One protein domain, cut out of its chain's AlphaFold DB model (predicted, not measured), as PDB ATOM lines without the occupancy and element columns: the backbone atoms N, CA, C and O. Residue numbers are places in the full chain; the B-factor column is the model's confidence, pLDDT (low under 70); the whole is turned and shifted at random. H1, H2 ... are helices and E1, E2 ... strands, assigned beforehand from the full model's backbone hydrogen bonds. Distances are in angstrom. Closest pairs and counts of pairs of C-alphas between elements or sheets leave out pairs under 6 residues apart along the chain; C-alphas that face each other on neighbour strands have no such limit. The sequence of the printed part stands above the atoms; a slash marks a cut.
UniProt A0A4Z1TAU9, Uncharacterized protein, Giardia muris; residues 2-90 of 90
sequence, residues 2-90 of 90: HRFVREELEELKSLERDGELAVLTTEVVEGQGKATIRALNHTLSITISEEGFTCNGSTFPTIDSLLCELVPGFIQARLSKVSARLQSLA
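AT A GLANCE: This is residues 2 to 90 of the 90 residues of an uncharacterized protein of Giardia muris (UniProt A0A4Z1TAU9). A strongly twisted sheet of five antiparallel strands has helices H1 and H2 over one of its faces and the other face bare, and a long last helix, H3, sticks out from this body with its residues 82 to 89. H1 runs along the strands under the first half of the sheet, E1 to E3, while the short H2 packs near the other edge, by E4 and E5. The printed part has 89 residues, with three named helices and five named strands in the order H1 E1 E2 E3 E4 E5 H2 H3, and its class is mixed, helices and strands. The sheet's order is E1 E2 E3 E4 E5. The whole is compact, with a radius of gyration of the C-alphas of 13.7 A, and spans 48 by 23 by 21 A, the free arm of H3 adding to the length.

IN THESE COORDINATES: The sheet holds E1, residues 22 to 29, 20.9 A long; E2, residues 32 to 39, 21.7 A; E3, residues 42 to 49, 21.8 A; E4, residues 52 to 55, 10.0 A; and E5, residues 58 to 60, 6.7 A. C-alpha 22 stands at (241.826, 239.169, 194.640). H1, residues 2 to 17, is 23.1 A long and begins with C-alpha 2 at (229.888, 235.176, 175.626). H2, residues 63 to 70, is 10.3 A long. H3, residues 74 to 89, is 23.1 A long and ends with C-alpha 89 at (233.427, 262.193, 204.332).

HOW THE PARTS SIT: The five strands form a meander, each strand the antiparallel neighbour of the one before, and each successive pair is a hairpin. Across E1 and E2, N 24 and O 36 are 2.8 A apart; across E2 and E3, N 35 and O 46 are 2.9 A apart; across E3 and E4, N 47 and O 54 are 2.9 A apart; across E4 and E5, N 53 and O 60 are 2.8 A apart, each within hydrogen-bond range. H1 and H2 are on the same face of the sheet, in two layers, helices on one face of a sheet. H1 has a height over the sheet of 8.8 A and runs along the strands, at 12 degrees to E2 on the local plane; its closest C-alphas to E2 are those of Val 5 and Gly 33, 5.8 A. The closest C-alphas of H2 and E4 are those of Phe 53 and Ile 63, 6.5 A. H1 and H2 are close but not clearly touching, with the C-alphas of Leu 12 and Ile 63 7.8 A apart. H2 and H3 only just touch, with 3 pairs of C-alphas within 8 A, and only at the corner, at a steep tilt of 55 degrees, opposite ways; the closest C-alphas are those of Cys 68 and Phe 74, 5.8 A. H3 is not on the sheet and is apart from H1. In H1, H2 and H3 every O i to N i+4 pair is within hydrogen-bond range.

THE WHOLE: The two C-alphas farthest apart are those of Glu 30 and Ala 90, 48.8 A. Residues 82 to 90, of which 82 to 89 belong to H3, stand free; the body without them spans 38 by 25 by 17 A. The printed part has no cut, and its links are tight. The mean pLDDT of the printed part is 88.9, and residue 90 alone is under 70.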
ATOM      1  N   HIS A   2     228.597 234.553 175.244       70.50
ATOM      2  CA  HIS A   2     229.888 235.176 175.626       70.50
ATOM      3  C   HIS A   2     229.821 236.562 176.297       70.50
ATOM      4  O   HIS A   2     230.792 236.969 176.930       70.50
ATOM      5  N   ARG A   3     228.716 237.305 176.137       83.31
ATOM      6  CA  ARG A   3     228.588 238.666 176.683       83.31
ATOM      7  C   ARG A   3     228.441 238.669 178.205       83.31
ATOM      8  O   ARG A   3     229.196 239.379 178.848       83.31
ATOM      9  N   PHE A   4     227.546 237.836 178.738       85.38
ATOM     10  CA  PHE A   4     227.297 237.732 180.178       85.38
ATOM     11  C   PHE A   4     228.582 237.384 180.933       85.38
ATOM     12  O   PHE A   4     229.060 238.161 181.745       85.38
ATOM     13  N   VAL A   5     229.237 236.281 180.552       85.12
ATOM     14  CA  VAL A   5     230.490 235.839 181.187       85.12
ATOM     15  C   VAL A   5     231.570 236.920 181.152       85.12
ATOM     16  O   VAL A   5     232.343 237.052 182.095       85.12
ATOM     17  N   ARG A   6     231.640 237.715 180.077       86.31
ATOM     18  CA  ARG A   6     232.588 238.829 180.000       86.31
ATOM     19  C   ARG A   6     232.232 239.951 180.977       86.31
ATOM     20  O   ARG A   6     233.144 240.479 181.598       86.31
ATOM     21  N   GLU A   7     230.959 240.319 181.083       90.12
ATOM     22  CA  GLU A   7     230.485 241.353 182.012       90.12
ATOM     23  C   GLU A   7     230.777 240.947 183.468       90.12
ATOM     24  O   GLU A   7     231.412 241.712 184.190       90.12
ATOM     25  N   GLU A   8     230.484 239.701 183.847       89.56
ATOM     26  CA  GLU A   8     230.778 239.172 185.188       89.56
ATOM     27  C   GLU A   8     232.287 239.099 185.491       89.56
ATOM     28  O   GLU A   8     232.739 239.383 186.603       89.56
ATOM     29  N   LEU A   9     233.116 238.749 184.501       87.00
ATOM     30  CA  LEU A   9     234.575 238.784 184.657       87.00
ATOM     31  C   LEU A   9     235.104 240.215 184.851       87.00
ATOM     32  O   LEU A   9     236.089 240.407 185.567       87.00
ATOM     33  N   GLU A  10     234.487 241.220 184.225       87.94
ATOM     34  CA  GLU A  10     234.832 242.629 184.455       87.94
ATOM     35  C   GLU A  10     234.373 243.111 185.838       87.94
ATOM     36  O   GLU A  10     235.093 243.878 186.483       87.94
ATOM     37  N   GLU A  11     233.241 242.613 186.343       87.38
ATOM     38  CA  GLU A  11     232.806 242.863 187.720       87.38
ATOM     39  C   GLU A  11     233.812 242.309 188.738       87.38
ATOM     40  O   GLU A  11     234.238 243.037 189.640       87.38
ATOM     41  N   LEU A  12     234.300 241.078 188.541       87.69
ATOM     42  CA  LEU A  12     235.348 240.491 189.386       87.69
ATOM     43  C   LEU A  12     236.613 241.355 189.436       87.69
ATOM     44  O   LEU A  12     237.160 241.593 190.515       87.69
ATOM     45  N   LYS A  13     237.059 241.880 188.289       86.75
ATOM     46  CA  LYS A  13     238.193 242.817 188.235       86.75
ATOM     47  C   LYS A  13     237.889 244.140 188.933       86.75
ATOM     48  O   LYS A  13     238.793 244.784 189.463       86.75
ATOM     49  N   SER A  14     236.636 244.592 188.922       87.88
ATOM     50  CA  SER A  14     236.242 245.800 189.646       87.88
ATOM     51  C   SER A  14     236.360 245.610 191.154       87.88
ATOM     52  O   SER A  14     237.009 246.419 191.814       87.88
ATOM     53  N   LEU A  15     235.828 244.505 191.677       85.50
ATOM     54  CA  LEU A  15     235.918 244.155 193.097       85.50
ATOM     55  C   LEU A  15     237.367 243.941 193.559       85.50
ATOM     56  O   LEU A  15     237.710 244.247 194.704       85.50
ATOM     57  N   GLU A  16     238.232 243.458 192.665       87.00
ATOM     58  CA  GLU A  16     239.671 243.385 192.912       87.00
ATOM     59  C   GLU A  16     240.312 244.763 193.091       87.00
ATOM     60  O   GLU A  16     241.072 244.976 194.039       87.00
ATOM     61  N   ARG A  17     239.970 245.732 192.236       85.25
ATOM     62  CA  ARG A  17     240.476 247.112 192.354       85.25
ATOM     63  C   ARG A  17     240.014 247.802 193.637       85.25
ATOM     64  O   ARG A  17     240.781 248.568 194.216       85.25
ATOM     65  N   ASP A  18     238.813 247.481 194.110       81.81
ATOM     66  CA  ASP A  18     238.270 247.977 195.384       81.81
ATOM     67  C   ASP A  18     238.837 247.226 196.613       81.81
ATOM     68  O   ASP A  18     238.499 247.504 197.777       81.81
ATOM     69  N   GLY A  19     239.723 246.252 196.367       81.25
ATOM     70  CA  GLY A  19     240.364 245.420 197.377       81.25
ATOM     71  C   GLY A  19     239.365 244.587 198.178       81.25
ATOM     72  O   GLY A  19     239.600 244.324 199.360       81.25
ATOM     73  N   GLU A  20     238.192 244.279 197.619       81.12
ATOM     74  CA  GLU A  20     237.199 243.391 198.243       81.12
ATOM     75  C   GLU A  20     237.582 241.918 198.076       81.12
ATOM     76  O   GLU A  20     237.360 241.108 198.978       81.12
ATOM     77  N   LEU A  21     238.229 241.590 196.959       86.56
ATOM     78  CA  LEU A  21     238.764 240.270 196.653       86.56
ATOM     79  C   LEU A  21     240.077 240.397 195.869       86.56
ATOM     80  O   LEU A  21     240.490 241.491 195.510       86.56
ATOM     81  N   ALA A  22     240.738 239.279 195.603       83.62
ATOM     82  CA  ALA A  22     241.826 239.169 194.640       83.62
ATOM     83  C   ALA A  22     241.456 238.110 193.601       83.62
ATOM     84  O   ALA A  22     241.006 237.022 193.972       83.62
ATOM     85  N   VAL A  23     241.649 238.402 192.319       86.81
ATOM     86  CA  VAL A  23     241.415 237.448 191.235       86.81
ATOM     87  C   VAL A  23     242.741 236.762 190.933       86.81
ATOM     88  O   VAL A  23     243.679 237.358 190.417       86.81
ATOM     89  N   LEU A  24     242.844 235.483 191.283       81.94
ATOM     90  CA  LEU A  24     244.081 234.720 191.123       81.94
ATOM     91  C   LEU A  24     244.236 234.199 189.695       81.94
ATOM     92  O   LEU A  24     245.323 234.249 189.128       81.94
ATOM     93  N   THR A  25     243.150 233.689 189.119       82.75
ATOM     94  CA  THR A  25     243.122 233.183 187.744       82.75
ATOM     95  C   THR A  25     241.752 233.416 187.128       82.75
ATOM     96  O   THR A  25     240.743 233.413 187.833       82.75
ATOM     97  N   THR A  26     241.724 233.596 185.807       85.38
ATOM     98  CA  THR A  26     240.500 233.576 184.998       85.38
ATOM     99  C   THR A  26     240.772 232.849 183.690       85.38
ATOM    100  O   THR A  26     241.809 233.053 183.061       85.38
ATOM    101  N   GLU A  27     239.844 232.003 183.275       87.06
ATOM    102  CA  GLU A  27     239.854 231.323 181.983       87.06
ATOM    103  C   GLU A  27     238.432 231.306 181.409       87.06
ATOM    104  O   GLU A  27     237.454 231.308 182.154       87.06
ATOM    105  N   VAL A  28     238.298 231.316 180.082       84.25
ATOM    106  CA  VAL A  28     237.001 231.156 179.409       84.25
ATOM    107  C   VAL A  28     237.082 229.929 178.520       84.25
ATOM    108  O   VAL A  28     237.855 229.908 177.564       84.25
ATOM    109  N   VAL A  29     236.278 228.917 178.830       82.56
ATOM    110  CA  VAL A  29     236.246 227.632 178.128       82.56
ATOM    111  C   VAL A  29     234.812 227.363 177.694       82.56
ATOM    112  O   VAL A  29     233.901 227.412 178.511       82.56
ATOM    113  N   GLU A  30     234.602 227.142 176.393       82.06
ATOM    114  CA  GLU A  30     233.289 226.797 175.813       82.06
ATOM    115  C   GLU A  30     232.145 227.757 176.198       82.06
ATOM    116  O   GLU A  30     230.982 227.382 176.313       82.06
ATOM    117  N   GLY A  31     232.472 229.040 176.387       81.50
ATOM    118  CA  GLY A  31     231.489 230.058 176.759       81.50
ATOM    119  C   GLY A  31     231.144 230.104 178.247       81.50
ATOM    120  O   GLY A  31     230.288 230.902 178.610       81.50
ATOM    121  N   GLN A  32     231.831 229.330 179.088       86.31
ATOM    122  CA  GLN A  32     231.815 229.444 180.546       86.31
ATOM    123  C   GLN A  32     233.093 230.124 181.035       86.31
ATOM    124  O   GLN A  32     234.185 229.852 180.536       86.31
ATOM    125  N   GLY A  33     232.964 231.011 182.014       90.44
ATOM    126  CA  GLY A  33     234.108 231.550 182.738       90.44
ATOM    127  C   GLY A  33     234.479 230.605 183.870       90.44
ATOM    128  O   GLY A  33     233.604 230.036 184.511       90.44
ATOM    129  N   LYS A  34     235.759 230.442 184.156       92.31
ATOM    130  CA  LYS A  34     236.220 229.894 185.426       92.31
ATOM    131  C   LYS A  34     237.169 230.894 186.040       92.31
ATOM    132  O   LYS A  34     237.992 231.483 185.341       92.31
ATOM    133  N   ALA A  35     237.041 231.100 187.336       92.12
ATOM    134  CA  ALA A  35     237.915 231.987 188.069       92.12
ATOM    135  C   ALA A  35     238.319 231.345 189.390       92.12
ATOM    136  O   ALA A  35     237.553 230.609 190.007       92.12
ATOM    137  N   THR A  36     239.530 231.639 189.840       93.25
ATOM    138  CA  THR A  36     239.902 231.430 191.236       93.25
ATOM    139  C   THR A  36     240.024 232.791 191.884       93.25
ATOM    140  O   THR A  36     240.799 233.625 191.421       93.25
ATOM    141  N   ILE A  37     239.272 233.016 192.953       93.19
ATOM    142  CA  ILE A  37     239.271 234.276 193.692       93.19
ATOM    143  C   ILE A  37     239.701 234.044 195.134       93.19
ATOM    144  O   ILE A  37     239.552 232.948 195.676       93.19
ATOM    145  N   ARG A  38     240.220 235.087 195.778       92.00
ATOM    146  CA  ARG A  38     240.540 235.097 197.202       92.00
ATOM    147  C   ARG A  38     239.864 236.272 197.893       92.00
ATOM    148  O   ARG A  38     240.116 237.411 197.533       92.00
ATOM    149  N   ALA A  39     239.080 236.005 198.930       90.44
ATOM    150  CA  ALA A  39     238.444 237.024 199.762       90.44
ATOM    151  C   ALA A  39     238.621 236.661 201.242       90.44
ATOM    152  O   ALA A  39     238.404 235.516 201.625       90.44
ATOM    153  N   LEU A  40     239.066 237.611 202.075       87.88
ATOM    154  CA  LEU A  40     239.317 237.416 203.518       87.88
ATOM    155  C   LEU A  40     240.090 236.126 203.876       87.88
ATOM    156  O   LEU A  40     239.781 235.456 204.853       87.88
ATOM    157  N   ASN A  41     241.113 235.781 203.088       86.88
ATOM    158  CA  ASN A  41     241.917 234.548 203.202       86.88
ATOM    159  C   ASN A  41     241.228 233.241 202.766       86.88
ATOM    160  O   ASN A  41     241.875 232.196 202.752       86.88
ATOM    161  N   HIS A  42     239.974 233.286 202.325       90.94
ATOM    162  CA  HIS A  42     239.299 232.157 201.691       90.94
ATOM    163  C   HIS A  42     239.591 232.165 200.194       90.94
ATOM    164  O   HIS A  42     239.480 233.204 199.549       90.94
ATOM    165  N   THR A  43     239.989 231.019 199.640       94.12
ATOM    166  CA  THR A  43     240.192 230.853 198.194       94.12
ATOM    167  C   THR A  43     239.047 230.018 197.634       94.12
ATOM    168  O   THR A  43     238.797 228.923 198.133       94.12
ATOM    169  N   LEU A  44     238.358 230.537 196.620       94.12
ATOM    170  CA  LEU A  44     237.197 229.911 195.994       94.12
ATOM    171  C   LEU A  44     237.480 229.687 194.510       94.12
ATOM    172  O   LEU A  44     237.987 230.579 193.831       94.12
ATOM    173  N   SER A  45     237.149 228.496 194.017       94.50
ATOM    174  CA  SER A  45     237.120 228.190 192.584       94.50
ATOM    175  C   SER A  45     235.679 228.285 192.112       94.50
ATOM    176  O   SER A  45     234.822 227.552 192.607       94.50
ATOM    177  N   ILE A  46     235.416 229.199 191.185       94.94
ATOM    178  CA  ILE A  46     234.071 229.528 190.725       94.94
ATOM    179  C   ILE A  46     233.956 229.302 189.219       94.94
ATOM    180  O   ILE A  46     234.880 229.596 188.457       94.94
ATOM    181  N   THR A  47     232.803 228.805 188.794       94.50
ATOM    182  CA  THR A  47     232.380 228.756 187.392       94.50
ATOM    183  C   THR A  47     231.342 229.850 187.169       94.50
ATOM    184  O   THR A  47     230.475 230.049 188.008       94.50
ATOM    185  N   ILE A  48     231.422 230.553 186.048       92.81
ATOM    186  CA  ILE A  48     230.558 231.666 185.661       92.81
ATOM    187  C   ILE A  48     229.819 231.248 184.391       92.81
ATOM    188  O   ILE A  48     230.441 230.965 183.362       92.81
ATOM    189  N   SER A  49     228.496 231.200 184.456       91.50
ATOM    190  CA  SER A  49     227.614 230.849 183.341       91.50
ATOM    191  C   SER A  49     226.384 231.757 183.346       91.50
ATOM    192  O   SER A  49     226.202 232.531 184.273       91.50
ATOM    193  N   GLU A  50     225.507 231.657 182.345       89.38
ATOM    194  CA  GLU A  50     224.257 232.443 182.320       89.38
ATOM    195  C   GLU A  50     223.317 232.147 183.505       89.38
ATOM    196  O   GLU A  50     222.407 232.927 183.774       89.38
ATOM    197  N   GLU A  51     223.538 231.049 184.231       89.31
ATOM    198  CA  GLU A  51     222.795 230.713 185.453       89.31
ATOM    199  C   GLU A  51     223.368 231.404 186.705       89.31
ATOM    200  O   GLU A  51     222.744 231.371 187.765       89.31
ATOM    201  N   GLY A  52     224.543 232.031 186.586       91.56
ATOM    202  CA  GLY A  52     225.240 232.742 187.651       91.56
ATOM    203  C   GLY A  52     226.606 232.138 187.981       91.56
ATOM    204  O   GLY A  52     227.327 231.626 187.121       91.56
ATOM    205  N   PHE A  53     226.972 232.222 189.257       93.88
ATOM    206  CA  PHE A  53     228.255 231.797 189.800       93.88
ATOM    207  C   PHE A  53     228.116 230.476 190.548       93.88
ATOM    208  O   PHE A  53     227.487 230.416 191.601       93.88
ATOM    209  N   THR A  54     228.742 229.415 190.055       95.19
ATOM    210  CA  THR A  54     228.741 228.105 190.707       95.19
ATOM    211  C   THR A  54     230.027 227.878 191.493       95.19
ATOM    212  O   THR A  54     231.122 227.974 190.943       95.19
ATOM    213  N   CYS A  55     229.908 227.505 192.766       94.75
ATOM    214  CA  CYS A  55     231.019 227.098 193.625       94.75
ATOM    215  C   CYS A  55     230.590 225.903 194.482       94.75
ATOM    216  O   CYS A  55     229.504 225.911 195.056       94.75
ATOM    217  N   ASN A  56     231.424 224.862 194.564       91.81
ATOM    218  CA  ASN A  56     231.138 223.631 195.322       91.81
ATOM    219  C   ASN A  56     229.771 222.981 195.003       91.81
ATOM    220  O   ASN A  56     229.157 222.363 195.867       91.81
ATOM    221  N   GLY A  57     229.290 223.116 193.761       91.88
ATOM    222  CA  GLY A  57     228.004 222.563 193.318       91.88
ATOM    223  C   GLY A  57     226.774 223.416 193.650       91.88
ATOM    224  O   GLY A  57     225.668 223.032 193.287       91.88
ATOM    225  N   SER A  58     226.944 224.571 194.295       94.75
ATOM    226  CA  SER A  58     225.874 225.546 194.530       94.75
ATOM    227  C   SER A  58     225.999 226.719 193.563       94.75
ATOM    228  O   SER A  58     227.106 227.213 193.356       94.75
ATOM    229  N   THR A  59     224.879 227.163 192.989       95.62
ATOM    230  CA  THR A  59     224.823 228.306 192.065       95.62
ATOM    231  C   THR A  59     224.227 229.522 192.762       95.62
ATOM    232  O   THR A  59     223.175 229.434 193.393       95.62
ATOM    233  N   PHE A  60     224.908 230.655 192.628       95.25
ATOM    234  CA  PHE A  60     224.546 231.942 193.201       95.25
ATOM    235  C   PHE A  60     224.269 232.933 192.070       95.25
ATOM    236  O   PHE A  60     225.009 232.949 191.088       95.25
ATOM    237  N   PRO A  61     223.241 233.784 192.191       92.50
ATOM    238  CA  PRO A  61     222.862 234.694 191.113       92.50
ATOM    239  C   PRO A  61     223.911 235.782 190.851       92.50
ATOM    240  O   PRO A  61     224.006 236.267 189.731       92.50
ATOM    241  N   THR A  62     224.697 236.162 191.863       91.31
ATOM    242  CA  THR A  62     225.744 237.186 191.763       91.31
ATOM    243  C   THR A  62     226.976 236.792 192.570       91.31
ATOM    244  O   THR A  62     226.905 235.957 193.482       91.31
ATOM    245  N   ILE A  63     228.105 237.440 192.276       90.56
ATOM    246  CA  ILE A  63     229.326 237.275 193.062       90.56
ATOM    247  C   ILE A  63     229.140 237.738 194.511       90.56
ATOM    248  O   ILE A  63     229.631 237.090 195.432       90.56
ATOM    249  N   ASP A  64     228.375 238.807 194.733       90.19
ATOM    250  CA  ASP A  64     228.075 239.315 196.070       90.19
ATOM    251  C   ASP A  64     227.332 238.277 196.917       90.19
ATOM    252  O   ASP A  64     227.702 238.050 198.070       90.19
ATOM    253  N   SER A  65     226.324 237.605 196.348       93.06
ATOM    254  CA  SER A  65     225.624 236.509 197.027       93.06
ATOM    255  C   SER A  65     226.574 235.359 197.352       93.06
ATOM    256  O   SER A  65     226.568 234.862 198.475       93.06
ATOM    257  N   LEU A  66     227.435 234.977 196.405       94.19
ATOM    258  CA  LEU A  66     228.430 233.925 196.610       94.19
ATOM    259  C   LEU A  66     229.387 234.266 197.759       94.19
ATOM    260  O   LEU A  66     229.631 233.430 198.627       94.19
ATOM    261  N   LEU A  67     229.923 235.487 197.787       92.00
ATOM    262  CA  LEU A  67     230.861 235.927 198.820       92.00
ATOM    263  C   LEU A  67     230.186 236.050 200.186       92.00
ATOM    264  O   LEU A  67     230.776 235.659 201.190       92.00
ATOM    265  N   CYS A  68     228.949 236.543 200.237       92.00
ATOM    266  CA  CYS A  68     228.199 236.641 201.487       92.00
ATOM    267  C   CYS A  68     227.917 235.267 202.113       92.00
ATOM    268  O   CYS A  68     227.981 235.142 203.333       92.00
ATOM    269  N   GLU A  69     227.642 234.254 201.290       94.19
ATOM    270  CA  GLU A  69     227.323 232.896 201.747       94.19
ATOM    271  C   GLU A  69     228.577 232.060 202.049       94.19
ATOM    272  O   GLU A  69     228.626 231.337 203.044       94.19
ATOM    273  N   LEU A  70     229.613 232.145 201.207       93.00
ATOM    274  CA  LEU A  70     230.770 231.243 201.274       93.00
ATOM    275  C   LEU A  70     231.992 231.819 201.993       93.00
ATOM    276  O   LEU A  70     232.916 231.063 202.304       93.00
ATOM    277  N   VAL A  71     232.034 233.130 202.247       93.00
ATOM    278  CA  VAL A  71     233.168 233.793 202.905       93.00
ATOM    279  C   VAL A  71     232.716 234.341 204.260       93.00
ATOM    280  O   VAL A  71     232.171 235.447 204.349       93.00
ATOM    281  N   PRO A  72     232.953 233.595 205.354       91.00
ATOM    282  CA  PRO A  72     232.653 234.061 206.699       91.00
ATOM    283  C   PRO A  72     233.279 235.429 206.981       91.00
ATOM    284  O   PRO A  72     234.448 235.677 206.694       91.00
ATOM    285  N   GLY A  73     232.487 236.333 207.557       90.12
ATOM    286  CA  GLY A  73     232.935 237.687 207.884       90.12
ATOM    287  C   GLY A  73     232.971 238.663 206.703       90.12
ATOM    288  O   GLY A  73     233.254 239.839 206.928       90.12
ATOM    289  N   PHE A  74     232.628 238.242 205.477       90.62
ATOM    290  CA  PHE A  74     232.604 239.128 204.305       90.62
ATOM    291  C   PHE A  74     231.669 240.323 204.492       90.62
ATOM    292  O   PHE A  74     232.085 241.470 204.330       90.62
ATOM    293  N   ILE A  75     230.437 240.068 204.944       90.94
ATOM    294  CA  ILE A  75     229.452 241.122 205.230       90.94
ATOM    295  C   ILE A  75     230.004 242.113 206.261       90.94
ATOM    296  O   ILE A  75     229.918 243.325 206.067       90.94
ATOM    297  N   GLN A  76     230.614 241.611 207.339       91.12
ATOM    298  CA  GLN A  76     231.177 242.458 208.388       91.12
ATOM    299  C   GLN A  76     232.314 243.331 207.846       91.12
ATOM    300  O   GLN A  76     232.310 244.539 208.073       91.12
ATOM    301  N   ALA A  77     233.244 242.754 207.082       87.94
ATOM    302  CA  ALA A  77     234.340 243.499 206.468       87.94
ATOM    303  C   ALA A  77     233.832 244.579 205.498       87.94
ATOM    304  O   ALA A  77     234.334 245.707 205.507       87.94
ATOM    305  N   ARG A  78     232.808 244.264 204.696       87.38
ATOM    306  CA  ARG A  78     232.209 245.210 203.747       87.38
ATOM    307  C   ARG A  78     231.520 246.369 204.465       87.38
ATOM    308  O   ARG A  78     231.775 247.528 204.140       87.38
ATOM    309  N   LEU A  79     230.733 246.083 205.502       89.31
ATOM    310  CA  LEU A  79     230.109 247.112 206.341       89.31
ATOM    311  C   LEU A  79     231.149 247.983 207.058       89.31
ATOM    312  O   LEU A  79     230.986 249.203 207.113       89.31
ATOM    313  N   SER A  80     232.246 247.398 207.550       89.44
ATOM    314  CA  SER A  80     233.349 248.161 208.142       89.44
ATOM    315  C   SER A  80     233.993 249.122 207.139       89.44
ATOM    316  O   SER A  80     234.236 250.277 207.490       89.44
ATOM    317  N   LYS A  81     234.204 248.706 205.880       86.19
ATOM    318  CA  LYS A  81     234.696 249.605 204.817       86.19
ATOM    319  C   LYS A  81     233.723 250.752 204.540       86.19
ATOM    320  O   LYS A  81     234.154 251.898 204.431       86.19
ATOM    321  N   VAL A  82     232.424 250.466 204.435       88.44
ATOM    322  CA  VAL A  82     231.396 251.498 204.210       88.44
ATOM    323  C   VAL A  82     231.375 252.500 205.363       88.44
ATOM    324  O   VAL A  82     231.399 253.706 205.127       88.44
ATOM    325  N   SER A  83     231.405 252.017 206.606       91.81
ATOM    326  CA  SER A  83     231.448 252.869 207.794       91.81
ATOM    327  C   SER A  83     232.690 253.767 207.817       91.81
ATOM    328  O   SER A  83     232.553 254.972 208.016       91.81
ATOM    329  N   ALA A  84     233.875 253.222 207.525       87.06
ATOM    330  CA  ALA A  84     235.112 253.998 207.455       87.06
ATOM    331  C   ALA A  84     235.067 255.079 206.358       87.06
ATOM    332  O   ALA A  84     235.483 256.214 206.582       87.06
ATOM    333  N   ARG A  85     234.505 254.759 205.182       88.44
ATOM    334  CA  ARG A  85     234.322 255.734 204.091       88.44
ATOM    335  C   ARG A  85     233.362 256.854 204.484       88.44
ATOM    336  O   ARG A  85     233.664 258.015 204.228       88.44
ATOM    337  N   LEU A  86     232.243 256.529 205.131       92.31
ATOM    338  CA  LEU A  86     231.295 257.532 205.624       92.31
ATOM    339  C   LEU A  86     231.936 258.454 206.666       92.31
ATOM    340  O   LEU A  86     231.752 259.663 206.590       92.31
ATOM    341  N   GLN A  87     232.734 257.905 207.584       91.69
ATOM    342  CA  GLN A  87     233.481 258.701 208.563       91.69
ATOM    343  C   GLN A  87     234.520 259.619 207.910       91.69
ATOM    344  O   GLN A  87     234.737 260.715 208.401       91.69
ATOM    345  N   SER A  88     235.143 259.205 206.802       88.75
ATOM    346  CA  SER A  88     236.117 260.041 206.079       88.75
ATOM    347  C   SER A  88     235.499 261.196 205.278       88.75
ATOM    348  O   SER A  88     236.228 262.068 204.812       88.75
ATOM    349  N   LEU A  89     234.178 261.178 205.081       87.69
ATOM    350  CA  LEU A  89     233.427 262.193 204.332       87.69
ATOM    351  C   LEU A  89     232.740 263.230 205.237       87.69
ATOM    352  O   LEU A  89     232.241 264.227 204.714       87.69
ATOM    353  N   ALA A  90     232.671 262.971 206.545       65.88
ATOM    354  CA  ALA A  90     232.070 263.838 207.560       65.88
ATOM    355  C   ALA A  90     233.126 264.737 208.216       65.88
ATOM    356  O   ALA A  90     232.774 265.895 208.533       65.88
TER     357      ALA A  90